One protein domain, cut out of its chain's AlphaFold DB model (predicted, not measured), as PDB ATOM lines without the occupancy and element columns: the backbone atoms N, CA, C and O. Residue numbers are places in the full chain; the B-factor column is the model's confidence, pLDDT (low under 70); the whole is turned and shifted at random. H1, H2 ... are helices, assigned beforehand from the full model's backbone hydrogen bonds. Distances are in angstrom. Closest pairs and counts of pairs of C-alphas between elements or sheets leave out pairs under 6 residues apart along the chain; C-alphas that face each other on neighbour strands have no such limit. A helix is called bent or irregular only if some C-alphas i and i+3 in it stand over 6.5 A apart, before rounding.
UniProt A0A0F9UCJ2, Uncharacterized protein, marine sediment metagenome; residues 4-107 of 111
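What this domain is: This is residues 4 to 107 of the 111 residues of an uncharacterized protein of marine sediment metagenome (UniProt A0A0F9UCJ2). Two helices, H1 and H2, make a wide corner joined by a tight link, and two more, H3 and H4, cross each other inside the opening of that corner. H3 and H4 are the core of the contacts, with the last residues of H3 near the corner, while the far ends of H1 and H2 make the longest axis. The printed part has 104 residues with four named helices, H1, H2, H3 and H4 in that order along the chain, and no named strand; its class is all helix. The whole is compact, with a radius of gyration of the C-alphas of 13.9 A, and spans 47 by 32 by 24 A.

Where its parts are: H1 is residues 4 to 23, 29.0 A from first to last C-alpha, and begins at C-alpha 4 at (99.334, 11.845, 43.400). H2 is residues 27 to 42, 21.5 A long, with a kink of 34 degrees near residue 36; it is irregular, with C-alphas 37 and 40 7.2 A apart. H3 is residues 55 to 70, 22.3 A long, ending at C-alpha 70 at (86.801, 36.422, 54.546). H4 is residues 89 to 107, 27.7 A long, and ends at C-alpha 107 at (71.914, 44.014, 30.522).

How they stand to each other: H3 and H4 are the hubs, each touching three other helices. They touch each other at a steep tilt of 66 degrees, opposite ways, with the C-alphas of Ala 62 and Ala 94 closest at 4.9 A. H1 touches H4 with residues 17 to 21 alone, about perpendicular at 85 degrees, the closest C-alphas being those of Ala 17 and Leu 90, 5.8 A apart. H1 and H3 only just touch, with 3 pairs of C-alphas within 8 A, and only at their ends; the closest are those of Asp 23 and Ala 70, 6.9 A. H2 touches H3 with residues 28 to 29 alone, at a steep tilt of 59 degrees, opposite ways; the closest C-alphas are those of Leu 29 and Ala 70, 5.5 A. H2 and H4 only just touch, with 3 pairs of C-alphas within 8 A, at a shallow tilt of 23 degrees, the same way; the closest C-alphas are those of Phe 36 and Tyr 100, 7.0 A. H1 and H2 are only just apart, their closest C-alphas 8.4 A apart. The helix packing is mostly crossed. In H1 and H3 every O i to N i+4 pair is within hydrogen-bond range; in H2 10 of 12 are, in H4 12 of 15.

The domain as a whole: The two C-alphas farthest apart, those of Glu 4 and Tyr 42, are 48.8 A apart. The printed part has no cut. Residues 43 to 54 and 71 to 88 are long links. Mean pLDDT of the printed part is 89.5, with residues 4 to 5 and 104 to 107 under 70.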
ATOM      1  N   GLU A   4      99.057  11.363  42.040       66.44
ATOM      2  CA  GLU A   4      99.334  11.845  43.400       66.44
ATOM      3  C   GLU A   4      99.084  13.351  43.525       66.44
ATOM      4  O   GLU A   4      98.331  13.766  44.402       66.44
ATOM      5  N   VAL A   5      99.571  14.147  42.564       65.25
ATOM      6  CA  VAL A   5      99.335  15.603  42.512       65.25
ATOM      7  C   VAL A   5      97.837  15.917  42.440       65.25
ATOM      8  O   VAL A   5      97.351  16.832  43.098       65.25
ATOM      9  N   SER A   6      97.068  15.114  41.699       73.44
ATOM     10  CA  SER A   6      95.613  15.279  41.621       73.44
ATOM     11  C   SER A   6      94.897  15.021  42.953       73.44
ATOM     12  O   SER A   6      93.908  15.692  43.232       73.44
ATOM     13  N   HIS A   7      95.353  14.062  43.766       78.88
ATOM     14  CA  HIS A   7      94.718  13.762  45.055       78.88
ATOM     15  C   HIS A   7      95.027  14.827  46.107       78.88
ATOM     16  O   HIS A   7      94.135  15.213  46.863       78.88
ATOM     17  N   GLU A   8      96.260  15.332  46.136       81.00
ATOM     18  CA  GLU A   8      96.644  16.406  47.055       81.00
ATOM     19  C   GLU A   8      95.877  17.697  46.767       81.00
ATOM     20  O   GLU A   8      95.343  18.308  47.692       81.00
ATOM     21  N   MET A   9      95.726  18.073  45.492       82.44
ATOM     22  CA  MET A   9      94.945  19.253  45.110       82.44
ATOM     23  C   MET A   9      93.481  19.156  45.553       82.44
ATOM     24  O   MET A   9      92.921  20.129  46.058       82.44
ATOM     25  N   ILE A  10      92.869  17.975  45.424       84.38
ATOM     26  CA  ILE A  10      91.499  17.738  45.899       84.38
ATOM     27  C   ILE A  10      91.432  17.850  47.427       84.38
ATOM     28  O   ILE A  10      90.531  18.497  47.958       84.38
ATOM     29  N   ALA A  11      92.395  17.266  48.145       88.19
ATOM     30  CA  ALA A  11      92.440  17.341  49.602       88.19
ATOM     31  C   ALA A  11      92.598  18.786  50.105       88.19
ATOM     32  O   ALA A  11      91.970  19.170  51.094       88.19
ATOM     33  N   VAL A  12      93.402  19.604  49.420       89.75
ATOM     34  CA  VAL A  12      93.556  21.033  49.727       89.75
ATOM     35  C   VAL A  12      92.253  21.792  49.471       89.75
ATOM     36  O   VAL A  12      91.809  22.535  50.345       89.75
ATOM     37  N   ALA A  13      91.592  21.564  48.332       90.06
ATOM     38  CA  ALA A  13      90.315  22.207  48.015       90.06
ATOM     39  C   ALA A  13      89.229  21.908  49.067       90.06
ATOM     40  O   ALA A  13      88.487  22.809  49.462       90.06
ATOM     41  N   ILE A  14      89.180  20.672  49.581       92.38
ATOM     42  CA  ILE A  14      88.269  20.281  50.667       92.38
ATOM     43  C   ILE A  14      88.576  21.068  51.947       92.38
ATOM     44  O   ILE A  14      87.670  21.670  52.520       92.38
ATOM     45  N   LYS A  15      89.847  21.140  52.365       94.75
ATOM     46  CA  LYS A  15      90.250  21.891  53.569       94.75
ATOM     47  C   LYS A  15      89.920  23.379  53.470       94.75
ATOM     48  O   LYS A  15      89.464  23.976  54.445       94.75
ATOM     49  N   ILE A  16      90.121  23.976  52.296       95.31
ATOM     50  CA  ILE A  16      89.751  25.372  52.031       95.31
ATOM     51  C   ILE A  16      88.233  25.549  52.164       95.31
ATOM     52  O   ILE A  16      87.774  26.486  52.820       95.31
ATOM     53  N   ALA A  17      87.440  24.639  51.591       95.62
ATOM     54  CA  ALA A  17      85.986  24.696  51.683       95.62
ATOM     55  C   ALA A  17      85.479  24.550  53.131       95.62
ATOM     56  O   ALA A  17      84.572  25.276  53.538       95.62
ATOM     57  N   GLU A  18      86.083  23.666  53.929       96.31
ATOM     58  CA  GLU A  18      85.785  23.508  55.359       96.31
ATOM     59  C   GLU A  18      86.159  24.755  56.172       96.31
ATOM     60  O   GLU A  18      85.386  25.211  57.020       96.31
ATOM     61  N   ALA A  19      87.323  25.349  55.896       95.81
ATOM     62  CA  ALA A  19      87.743  26.592  56.535       95.81
ATOM     63  C   ALA A  19      86.781  27.741  56.211       95.81
ATOM     64  O   ALA A  19      86.397  28.496  57.104       95.81
ATOM     65  N   TYR A  20      86.332  27.836  54.958       97.12
ATOM     66  CA  TYR A  20      85.345  28.828  54.544       97.12
ATOM     67  C   TYR A  20      83.987  28.595  55.211       97.12
ATOM     68  O   TYR A  20      83.365  29.543  55.684       97.12
ATOM     69  N   GLN A  21      83.550  27.338  55.329       97.00
ATOM     70  CA  GLN A  21      82.322  26.974  56.039       97.00
ATOM     71  C   GLN A  21      82.339  27.451  57.499       97.00
ATOM     72  O   GLN A  21      81.342  27.988  57.981       97.00
ATOM     73  N   ARG A  22      83.463  27.276  58.204       96.38
ATOM     74  CA  ARG A  22      83.648  27.769  59.581       96.38
ATOM     75  C   ARG A  22      83.557  29.296  59.658       96.38
ATOM     76  O   ARG A  22      83.025  29.836  60.624       96.38
ATOM     77  N   ASP A  23      84.057  29.978  58.636       96.44
ATOM     78  CA  ASP A  23      84.195  31.433  58.592       96.44
ATOM     79  C   ASP A  23      82.974  32.151  57.982       96.44
ATOM     80  O   ASP A  23      82.961  33.380  57.902       96.44
ATOM     81  N   LEU A  24      81.919  31.419  57.601       94.62
ATOM     82  CA  LEU A  24      80.711  31.965  56.964       94.62
ATOM     83  C   LEU A  24      80.075  33.139  57.713       94.62
ATOM     84  O   LEU A  24      79.466  34.021  57.102       94.62
ATOM     85  N   GLU A  25      80.204  33.134  59.036       94.94
ATOM     86  CA  GLU A  25      79.569  34.109  59.910       94.94
ATOM     87  C   GLU A  25      80.399  35.383  60.116       94.94
ATOM     88  O   GLU A  25      79.918  36.301  60.793       94.94
ATOM     89  N   LYS A  26      81.596  35.471  59.514       96.38
ATOM     90  CA  LYS A  26      82.456  36.656  59.584       96.38
ATOM     91  C   LYS A  26      81.723  37.912  59.073       96.38
ATOM     92  O   LYS A  26      81.057  37.858  58.027       96.38
ATOM     93  N   PRO A  27      81.812  39.050  59.791       96.06
ATOM     94  CA  PRO A  27      81.103  40.280  59.432       96.06
ATOM     95  C   PRO A  27      81.384  40.782  58.013       96.06
ATOM     96  O   PRO A  27      80.467  41.266  57.346       96.06
ATOM     97  N   GLU A  28      82.619  40.648  57.540       95.50
ATOM     98  CA  GLU A  28      83.096  41.089  56.227       95.50
ATOM     99  C   GLU A  28      82.353  40.342  55.118       95.50
ATOM    100  O   GLU A  28      81.767  40.950  54.219       95.50
ATOM    101  N   LEU A  29      82.274  39.017  55.247       95.06
ATOM    102  CA  LEU A  29      81.619  38.149  54.280       95.06
ATOM    103  C   LEU A  29      80.100  38.363  54.263       95.06
ATOM    104  O   LEU A  29      79.488  38.480  53.196       95.06
ATOM    105  N   LYS A  30      79.473  38.487  55.439       95.75
ATOM    106  CA  LYS A  30      78.045  38.826  55.546       95.75
ATOM    107  C   LYS A  30      77.728  40.176  54.912       95.75
ATOM    108  O   LYS A  30      76.728  40.306  54.198       95.75
ATOM    109  N   SER A  31      78.571  41.172  55.172       95.44
ATOM    110  CA  SER A  31      78.411  42.518  54.626       95.44
ATOM    111  C   SER A  31      78.535  42.496  53.109       95.44
ATOM    112  O   SER A  31      77.643  42.996  52.427       95.44
ATOM    113  N   LEU A  32      79.556  41.824  52.573       94.31
ATOM    114  CA  LEU A  32      79.753  41.674  51.136       94.31
ATOM    115  C   LEU A  32      78.542  41.014  50.454       94.31
ATOM    116  O   LEU A  32      77.986  41.569  49.507       94.31
ATOM    117  N   LYS A  33      78.054  39.880  50.974       92.31
ATOM    118  CA  LYS A  33      76.864  39.193  50.434       92.31
ATOM    119  C   LYS A  33      75.621  40.081  50.447       92.31
ATOM    120  O   LYS A  33      74.827  40.073  49.502       92.31
ATOM    121  N   LYS A  34      75.441  40.873  51.509       93.56
ATOM    122  CA  LYS A  34      74.352  41.855  51.600       93.56
ATOM    123  C   LYS A  34      74.500  42.948  50.544       93.56
ATOM    124  O   LYS A  34      73.488  43.355  49.971       93.56
ATOM    125  N   VAL A  35      75.720  43.418  50.286       92.44
ATOM    126  CA  VAL A  35      75.991  44.389  49.223       92.44
ATOM    127  C   VAL A  35      75.644  43.772  47.868       92.44
ATOM    128  O   VAL A  35      74.794  44.337  47.187       92.44
ATOM    129  N   PHE A  36      76.160  42.586  47.518       89.69
ATOM    130  CA  PHE A  36      75.852  41.913  46.246       89.69
ATOM    131  C   PHE A  36      74.348  41.795  45.988       89.69
ATOM    132  O   PHE A  36      73.864  42.230  44.942       89.69
ATOM    133  N   ARG A  37      73.590  41.318  46.982       89.00
ATOM    134  CA  ARG A  37      72.135  41.143  46.885       89.00
ATOM    135  C   ARG A  37      71.374  42.449  46.651       89.00
ATOM    136  O   ARG A  37      70.387  42.463  45.923       89.00
ATOM    137  N   ASN A  38      71.794  43.534  47.300       90.62
ATOM    138  CA  ASN A  38      71.051  44.796  47.297       90.62
ATOM    139  C   ASN A  38      71.544  45.800  46.251       90.62
ATOM    140  O   ASN A  38      70.840  46.755  45.946       90.62
ATOM    141  N   SER A  39      72.735  45.589  45.706       90.62
ATOM    142  CA  SER A  39      73.417  46.463  44.750       90.62
ATOM    143  C   SER A  39      72.522  46.932  43.597       90.62
ATOM    144  O   SER A  39      72.362  48.131  43.363       90.62
ATOM    145  N   ARG A  40      71.819  45.983  42.966       83.06
ATOM    146  CA  ARG A  40      70.864  46.219  41.875       83.06
ATOM    147  C   ARG A  40      69.708  47.124  42.281       83.06
ATOM    148  O   ARG A  40      69.344  48.013  41.521       83.06
ATOM    149  N   LYS A  41      69.158  46.940  43.487       87.94
ATOM    150  CA  LYS A  41      68.050  47.762  44.005       87.94
ATOM    151  C   LYS A  41      68.417  49.250  44.042       87.94
ATOM    152  O   LYS A  41      67.536  50.090  43.907       87.94
ATOM    153  N   TYR A  42      69.698  49.564  44.225       90.06
ATOM    154  CA  TYR A  42      70.199  50.933  44.322       90.06
ATOM    155  C   TYR A  42      70.884  51.434  43.042       90.06
ATOM    156  O   TYR A  42      71.451  52.520  43.060       90.06
ATOM    157  N   GLY A  43      70.832  50.678  41.938       87.62
ATOM    158  CA  GLY A  43      71.412  51.093  40.654       87.62
ATOM    159  C   GLY A  43      72.928  50.901  40.526       87.62
ATOM    160  O   GLY A  43      73.525  51.461  39.615       87.62
ATOM    161  N   PHE A  44      73.551  50.097  41.394       88.31
ATOM    162  CA  PHE A  44      74.992  49.807  41.360       88.31
ATOM    163  C   PHE A  44      75.249  48.324  41.064       88.31
ATOM    164  O   PHE A  44      75.638  47.590  41.965       88.31
ATOM    165  N   PRO A  45      74.979  47.825  39.848       85.50
ATOM    166  CA  PRO A  45      75.166  46.413  39.531       85.50
ATOM    167  C   PRO A  45      76.639  45.986  39.635       85.50
ATOM    168  O   PRO A  45      77.539  46.707  39.211       85.50
ATOM    169  N   PHE A  46      76.879  44.774  40.137       85.44
ATOM    170  CA  PHE A  46      78.186  44.123  40.025       85.44
ATOM    171  C   PHE A  46      78.348  43.497  38.647       85.44
ATOM    172  O   PHE A  46      77.429  42.839  38.168       85.44
ATOM    173  N   VAL A  47      79.518  43.658  38.038       87.00
ATOM    174  CA  VAL A  47      79.829  43.094  36.722       87.00
ATOM    175  C   VAL A  47      80.977  42.106  36.870       87.00
ATOM    176  O   VAL A  47      82.010  42.435  37.449       87.00
ATOM    177  N   CYS A  48      80.792  40.895  36.346       88.94
ATOM    178  CA  CYS A  48      81.877  39.935  36.172       88.94
ATOM    179  C   CYS A  48      82.420  40.070  34.746       88.94
ATOM    180  O   CYS A  48      81.699  39.807  33.787       88.94
ATOM    181  N   THR A  49      83.684  40.471  34.601       89.19
ATOM    182  CA  THR A  49      84.336  40.683  33.296       89.19
ATOM    183  C   THR A  49      84.934  39.406  32.703       89.19
ATOM    184  O   THR A  49      85.629  39.469  31.699       89.19
ATOM    185  N   LEU A  50      84.700  38.249  33.330       89.75
ATOM    186  CA  LEU A  50      85.249  36.952  32.920       89.75
ATOM    187  C   LEU A  50      84.258  36.142  32.072       89.75
ATOM    188  O   LEU A  50      84.327  34.916  32.058       89.75
ATOM    189  N   ALA A  51      83.305  36.800  31.404       85.75
ATOM    190  CA  ALA A  51      82.252  36.139  30.626       85.75
ATOM    191  C   ALA A  51      82.798  35.269  29.474       85.75
ATOM    192  O   ALA A  51      82.145  34.315  29.067       85.75
ATOM    193  N   ASP A  52      84.008  35.567  28.992       88.75
ATOM    194  CA  ASP A  52      84.740  34.822  27.961       88.75
ATOM    195  C   ASP A  52      85.475  33.577  28.498       88.75
ATOM    196  O   ASP A  52      86.001  32.777  27.720       88.75
ATOM    197  N   LYS A  53      85.563  33.417  29.823       92.50
ATOM    198  CA  LYS A  53      86.247  32.295  30.480       92.50
ATOM    199  C   LYS A  53      85.320  31.104  30.692       92.50
ATOM    200  O   LYS A  53      84.099  31.235  30.678       92.50
ATOM    201  N   SER A  54      85.913  29.932  30.926       92.75
ATOM    202  CA  SER A  54      85.131  28.752  31.301       92.75
ATOM    203  C   SER A  54      84.453  28.952  32.659       92.75
ATOM    204  O   SER A  54      84.962  29.674  33.519       92.75
ATOM    205  N   GLU A  55      83.327  28.273  32.882       91.81
ATOM    206  CA  GLU A  55      82.612  28.316  34.165       91.81
ATOM    207  C   GLU A  55      83.528  27.935  35.340       91.81
ATOM    208  O   GLU A  55      83.505  28.581  36.383       91.81
ATOM    209  N   GLU A  56      84.405  26.944  35.156       92.31
ATOM    210  CA  GLU A  56      85.378  26.543  36.175       92.31
ATOM    211  C   GLU A  56      86.350  27.679  36.531       92.31
ATOM    212  O   GLU A  56      86.595  27.937  37.709       92.31
ATOM    213  N   GLN A  57      86.858  28.409  35.533       92.94
ATOM    214  CA  GLN A  57      87.729  29.565  35.762       92.94
ATOM    215  C   GLN A  57      86.977  30.708  36.454       92.94
ATOM    216  O   GLN A  57      87.510  31.331  37.370       92.94
ATOM    217  N   GLN A  58      85.738  30.979  36.045       94.31
ATOM    218  CA  GLN A  58      84.896  31.989  36.684       94.31
ATOM    219  C   GLN A  58      84.640  31.641  38.158       94.31
ATOM    220  O   GLN A  58      84.796  32.493  39.033       94.31
ATOM    221  N   LEU A  59      84.291  30.382  38.442       95.12
ATOM    222  CA  LEU A  59      84.040  29.881  39.794       95.12
ATOM    223  C   LEU A  59      85.295  29.958  40.656       95.12
ATOM    224  O   LEU A  59      85.223  30.411  41.798       95.12
ATOM    225  N   HIS A  60      86.444  29.574  40.102       94.12
ATOM    226  CA  HIS A  60      87.734  29.692  40.765       94.12
ATOM    227  C   HIS A  60      88.004  31.132  41.231       94.12
ATOM    228  O   HIS A  60      88.277  31.358  42.411       94.12
ATOM    229  N   TRP A  61      87.864  32.120  40.342       94.56
ATOM    230  CA  TRP A  61      88.098  33.524  40.692       94.56
ATOM    231  C   TRP A  61      87.060  34.079  41.669       94.56
ATOM    232  O   TRP A  61      87.422  34.805  42.598       94.56
ATOM    233  N   ALA A  62      85.790  33.700  41.520       95.19
ATOM    234  CA  ALA A  62      84.744  34.065  42.469       95.19
ATOM    235  C   ALA A  62      85.040  33.517  43.877       95.19
ATOM    236  O   ALA A  62      84.914  34.245  44.862       95.19
ATOM    237  N   ALA A  63      85.498  32.267  43.982       95.81
ATOM    238  CA  ALA A  63      85.903  31.674  45.251       95.81
ATOM    239  C   ALA A  63      87.143  32.348  45.850       95.81
ATOM    240  O   ALA A  63      87.149  32.618  47.048       95.81
ATOM    241  N   ARG A  64      88.163  32.676  45.041       95.12
ATOM    242  CA  ARG A  64      89.339  33.425  45.523       95.12
ATOM    243  C   ARG A  64      88.943  34.770  46.124       95.12
ATOM    244  O   ARG A  64      89.408  35.090  47.210       95.12
ATOM    245  N   LEU A  65      88.040  35.513  45.479       94.62
ATOM    246  CA  LEU A  65      87.542  36.782  46.022       94.62
ATOM    247  C   LEU A  65      86.838  36.594  47.375       94.62
ATOM    248  O   LEU A  65      87.045  37.382  48.295       94.62
ATOM    249  N   LEU A  66      86.007  35.560  47.511       95.94
ATOM    250  CA  LEU A  66      85.309  35.273  48.768       95.94
ATOM    251  C   LEU A  66      86.280  34.887  49.893       95.94
ATOM    252  O   LEU A  66      86.096  35.329  51.026       95.94
ATOM    253  N   LEU A  67      87.310  34.095  49.582       95.88
ATOM    254  CA  LEU A  67      88.352  33.692  50.532       95.88
ATOM    255  C   LEU A  67      89.211  34.878  50.981       95.88
ATOM    256  O   LEU A  67      89.478  34.996  52.176       95.88
ATOM    257  N   GLU A  68      89.573  35.760  50.045       94.25
ATOM    258  CA  GLU A  68      90.296  37.010  50.310       94.25
ATOM    259  C   GLU A  68      89.497  37.905  51.265       94.25
ATOM    260  O   GLU A  68      89.992  38.307  52.313       94.25
ATOM    261  N   VAL A  69      88.217  38.153  50.960       94.50
ATOM    262  CA  VAL A  69      87.358  39.008  51.796       94.50
ATOM    263  C   VAL A  69      87.132  38.409  53.180       94.50
ATOM    264  O   VAL A  69      87.090  39.136  54.171       94.50
ATOM    265  N   ALA A  70      86.967  37.090  53.267       93.88
ATOM    266  CA  ALA A  70      86.801  36.422  54.546       93.88
ATOM    267  C   ALA A  70      88.117  36.331  55.342       93.88
ATOM    268  O   ALA A  70      88.073  36.048  56.542       93.88
ATOM    269  N   GLY A  71      89.284  36.525  54.712       92.88
ATOM    270  CA  GLY A  71      90.587  36.263  55.327       92.88
ATOM    271  C   GLY A  71      90.671  34.836  55.875       92.88
ATOM    272  O   GLY A  71      91.088  34.619  57.013       92.88
ATOM    273  N   THR A  72      90.121  33.873  55.133       89.81
ATOM    274  CA  THR A  72      89.951  32.482  55.589       89.81
ATOM    275  C   THR A  72      91.200  31.637  55.393       89.81
ATOM    276  O   THR A  72      91.466  30.732  56.185       89.81
ATOM    277  N   TRP A  73      91.942  31.913  54.324       90.62
ATOM    278  CA  TRP A  73      93.123  31.166  53.916       90.62
ATOM    279  C   TRP A  73      94.156  32.147  53.353       90.62
ATOM    280  O   TRP A  73      93.736  33.082  52.665       90.62
ATOM    281  N   PRO A  74      95.464  31.967  53.613       89.25
ATOM    282  CA  PRO A  74      96.497  32.774  52.968       89.25
ATOM    283  C   PRO A  74      96.379  32.674  51.444       89.25
ATOM    284  O   PRO A  74      96.314  31.574  50.894       89.25
ATOM    285  N   ILE A  75      96.303  33.812  50.756       84.50
ATOM    286  CA  ILE A  75      96.001  33.860  49.319       84.50
ATOM    287  C   ILE A  75      97.115  33.215  48.480       84.50
ATOM    288  O   ILE A  75      96.849  32.631  47.424       84.50
ATOM    289  N   GLU A  76      98.347  33.285  48.980       87.31
ATOM    290  CA  GLU A  76      99.559  32.659  48.455       87.31
ATOM    291  C   GLU A  76      99.524  31.125  48.506       87.31
ATOM    292  O   GLU A  76     100.121  30.475  47.652       87.31
ATOM    293  N   ASP A  77      98.763  30.551  49.443       88.06
ATOM    294  CA  ASP A  77      98.637  29.102  49.629       88.06
ATOM    295  C   ASP A  77      97.441  28.513  48.862       88.06
ATOM    296  O   ASP A  77      97.229  27.296  48.858       88.06
ATOM    297  N   ILE A  78      96.624  29.357  48.222       86.75
ATOM    298  CA  ILE A  78      95.509  28.899  47.390       86.75
ATOM    299  C   ILE A  78      96.057  28.479  46.019       86.75
ATOM    300  O   ILE A  78      96.624  29.327  45.318       86.75
ATOM    301  N   PRO A  79      95.811  27.229  45.575       87.50
ATOM    302  CA  PRO A  79      96.266  26.742  44.275       87.50
ATOM    303  C   PRO A  79      95.907  27.685  43.118       87.50
ATOM    304  O   PRO A  79      94.811  28.253  43.090       87.50
ATOM    305  N   GLU A  80      96.801  27.816  42.131       85.81
ATOM    306  CA  GLU A  80      96.565  28.629  40.922       85.81
ATOM    307  C   GLU A  80      95.324  28.184  40.143       85.81
ATOM    308  O   GLU A  80      94.643  28.997  39.526       85.81
ATOM    309  N   GLN A  81      95.019  26.887  40.183       84.44
ATOM    310  CA  GLN A  81      93.768  26.323  39.701       84.44
ATOM    311  C   GLN A  81      93.192  25.433  40.790       84.44
ATOM    312  O   GLN A  81      93.854  24.531  41.301       84.44
ATOM    313  N   MET A  82      91.942  25.705  41.145       85.94
ATOM    314  CA  MET A  82      91.219  24.966  42.167       85.94
ATOM    315  C   MET A  82      89.838  24.624  41.636       85.94
ATOM    316  O   MET A  82      89.011  25.514  41.436       85.94
ATOM    317  N   THR A  83      89.589  23.331  41.463       89.06
ATOM    318  CA  THR A  83      88.248  22.819  41.205       89.06
ATOM    319  C   THR A  83      87.467  22.845  42.514       89.06
ATOM    320  O   THR A  83      87.839  22.203  43.499       89.06
ATOM    321  N   LEU A  84      86.383  23.615  42.542       91.38
ATOM    322  CA  LEU A  84      85.539  23.729  43.723       91.38
ATOM    323  C   LEU A  84      84.712  22.461  43.936       91.38
ATOM    324  O   LEU A  84      84.086  21.940  43.012       91.38
ATOM    325  N   THR A  85      84.646  22.002  45.183       92.06
ATOM    326  CA  THR A  85      83.790  20.877  45.561       92.06
ATOM    327  C   THR A  85      82.323  21.311  45.551       92.06
ATOM    328  O   THR A  85      81.910  22.168  46.339       92.06
ATOM    329  N   GLN A  86      81.524  20.714  44.662       91.81
ATOM    330  CA  GLN A  86      80.091  20.991  44.559       91.81
ATOM    331  C   GLN A  86      79.360  20.728  45.882       91.81
ATOM    332  O   GLN A  86      79.712  19.829  46.642       91.81
ATOM    333  N   GLY A  87      78.331  21.530  46.157       92.31
ATOM    334  CA  GLY A  87      77.525  21.427  47.377       92.31
ATOM    335  C   GLY A  87      78.145  22.080  48.615       92.31
ATOM    336  O   GLY A  87      77.436  22.286  49.598       92.31
ATOM    337  N   THR A  88      79.421  22.476  48.574       96.69
ATOM    338  CA  THR A  88      80.038  23.261  49.655       96.69
ATOM    339  C   THR A  88      79.517  24.699  49.674       96.69
ATOM    340  O   THR A  88      79.082  25.235  48.650       96.69
ATOM    341  N   ALA A  89      79.588  25.364  50.830       96.94
ATOM    342  CA  ALA A  89      79.191  26.767  50.916       96.94
ATOM    343  C   ALA A  89      80.046  27.679  50.027       96.94
ATOM    344  O   ALA A  89      79.496  28.577  49.396       96.94
ATOM    345  N   LEU A  90      81.352  27.408  49.910       97.00
ATOM    346  CA  LEU A  90      82.240  28.157  49.021       97.00
ATOM    347  C   LEU A  90      81.782  28.058  47.561       97.00
ATOM    348  O   LEU A  90      81.668  29.079  46.888       97.00
ATOM    349  N   PHE A  91      81.459  26.851  47.089       97.38
ATOM    350  CA  PHE A  91      80.910  26.653  45.746       97.38
ATOM    351  C   PHE A  91      79.587  27.404  45.552       97.38
ATOM    352  O   PHE A  91      79.413  28.118  44.566       97.38
ATOM    353  N   ASN A  92      78.657  27.270  46.502       97.38
ATOM    354  CA  ASN A  92      77.331  27.879  46.398       97.38
ATOM    355  C   ASN A  92      77.395  29.412  46.384       97.38
ATOM    356  O   ASN A  92      76.721  30.044  45.568       97.38
ATOM    357  N   ASP A  93      78.219  30.003  47.248       96.81
ATOM    358  CA  ASP A  93      78.416  31.450  47.300       96.81
ATOM    359  C   ASP A  93      79.155  31.971  46.061       96.81
ATOM    360  O   ASP A  93      78.773  33.008  45.521       96.81
ATOM    361  N   ALA A  94      80.177  31.252  45.577       96.38
ATOM    362  CA  ALA A  94      80.900  31.612  44.356       96.38
ATOM    363  C   ALA A  94      79.964  31.611  43.142       96.38
ATOM    364  O   ALA A  94      79.939  32.569  42.369       96.38
ATOM    365  N   ARG A  95      79.123  30.579  43.014       95.88
ATOM    366  CA  ARG A  95      78.107  30.501  41.960       95.88
ATOM    367  C   ARG A  95      77.095  31.641  42.063       95.88
ATOM    368  O   ARG A  95      76.818  32.295  41.065       95.88
ATOM    369  N   GLN A  96      76.595  31.936  43.264       94.25
ATOM    370  CA  GLN A  96      75.664  33.048  43.478       94.25
ATOM    371  C   GLN A  96      76.297  34.410  43.135       94.25
ATOM    372  O   GLN A  96      75.641  35.275  42.556       94.25
ATOM    373  N   LEU A  97      77.578  34.608  43.456       93.50
ATOM    374  CA  LEU A  97      78.323  35.799  43.056       93.50
ATOM    375  C   LEU A  97      78.395  35.931  41.526       93.50
ATOM    376  O   LEU A  97      78.142  37.014  40.995       93.50
ATOM    377  N   LEU A  98      78.680  34.840  40.811       92.69
ATOM    378  CA  LEU A  98      78.677  34.836  39.346       92.69
ATOM    379  C   LEU A  98      77.292  35.113  38.765       92.69
ATOM    380  O   LEU A  98      77.189  35.894  37.826       92.69
ATOM    381  N   GLU A  99      76.228  34.547  39.332       90.44
ATOM    382  CA  GLU A  99      74.849  34.830  38.909       90.44
ATOM    383  C   GLU A  99      74.533  36.332  39.015       90.44
ATOM    384  O   GLU A  99      73.951  36.917  38.095       90.44
ATOM    385  N   TYR A 100      74.973  36.987  40.097       88.69
ATOM    386  CA  TYR A 100      74.852  38.439  40.228       88.69
ATOM    387  C   TYR A 100      75.723  39.195  39.219       88.69
ATOM    388  O   TYR A 100      75.247  40.162  38.631       88.69
ATOM    389  N   GLY A 101      76.969  38.770  39.001       88.25
ATOM    390  CA  GLY A 101      77.928  39.450  38.126       88.25
ATOM    391  C   GLY A 101      77.632  39.316  36.627       88.25
ATOM    392  O   GLY A 101      77.631  40.307  35.898       88.25
ATOM    393  N   LEU A 102      77.372  38.097  36.155       85.06
ATOM    394  CA  LEU A 102      77.122  37.772  34.744       85.06
ATOM    395  C   LEU A 102      75.700  38.141  34.319       85.06
ATOM    396  O   LEU A 102      75.488  38.635  33.214       85.06
ATOM    397  N   GLY A 103      74.722  37.992  35.222       75.94
ATOM    398  CA  GLY A 103      73.347  38.423  34.971       75.94
ATOM    399  C   GLY A 103      73.213  39.930  34.709       75.94
ATOM    400  O   GLY A 103      72.191  40.364  34.178       75.94
ATOM    401  N   ASN A 104      74.224  40.726  35.076       63.59
ATOM    402  CA  ASN A 104      74.325  42.157  34.778       63.59
ATOM    403  C   ASN A 104      75.063  42.457  33.469       63.59
ATOM    404  O   ASN A 104      74.668  43.388  32.771       63.59
ATOM    405  N   ALA A 105      76.089  41.678  33.107       58.03
ATOM    406  CA  ALA A 105      76.842  41.876  31.864       58.03
ATOM    407  C   ALA A 105      75.918  41.849  30.628       58.03
ATOM    408  O   ALA A 105      75.999  42.724  29.769       58.03
ATOM    409  N   ASN A 106      74.930  40.945  30.631       52.03
ATOM    410  CA  ASN A 106      73.925  40.825  29.569       52.03
ATOM    411  C   ASN A 106      72.936  42.009  29.478       52.03
ATOM    412  O   ASN A 106      72.249  42.139  28.471       52.03
ATOM    413  N   GLN A 107      72.830  42.859  30.507       53.41
ATOM    414  CA  GLN A 107      71.914  44.014  30.522       53.41
ATOM    415  C   GLN A 107      72.618  45.354  30.278       53.41
ATOM    416  O   GLN A 107      71.968  46.311  29.868       53.41
TER     417      GLN A 107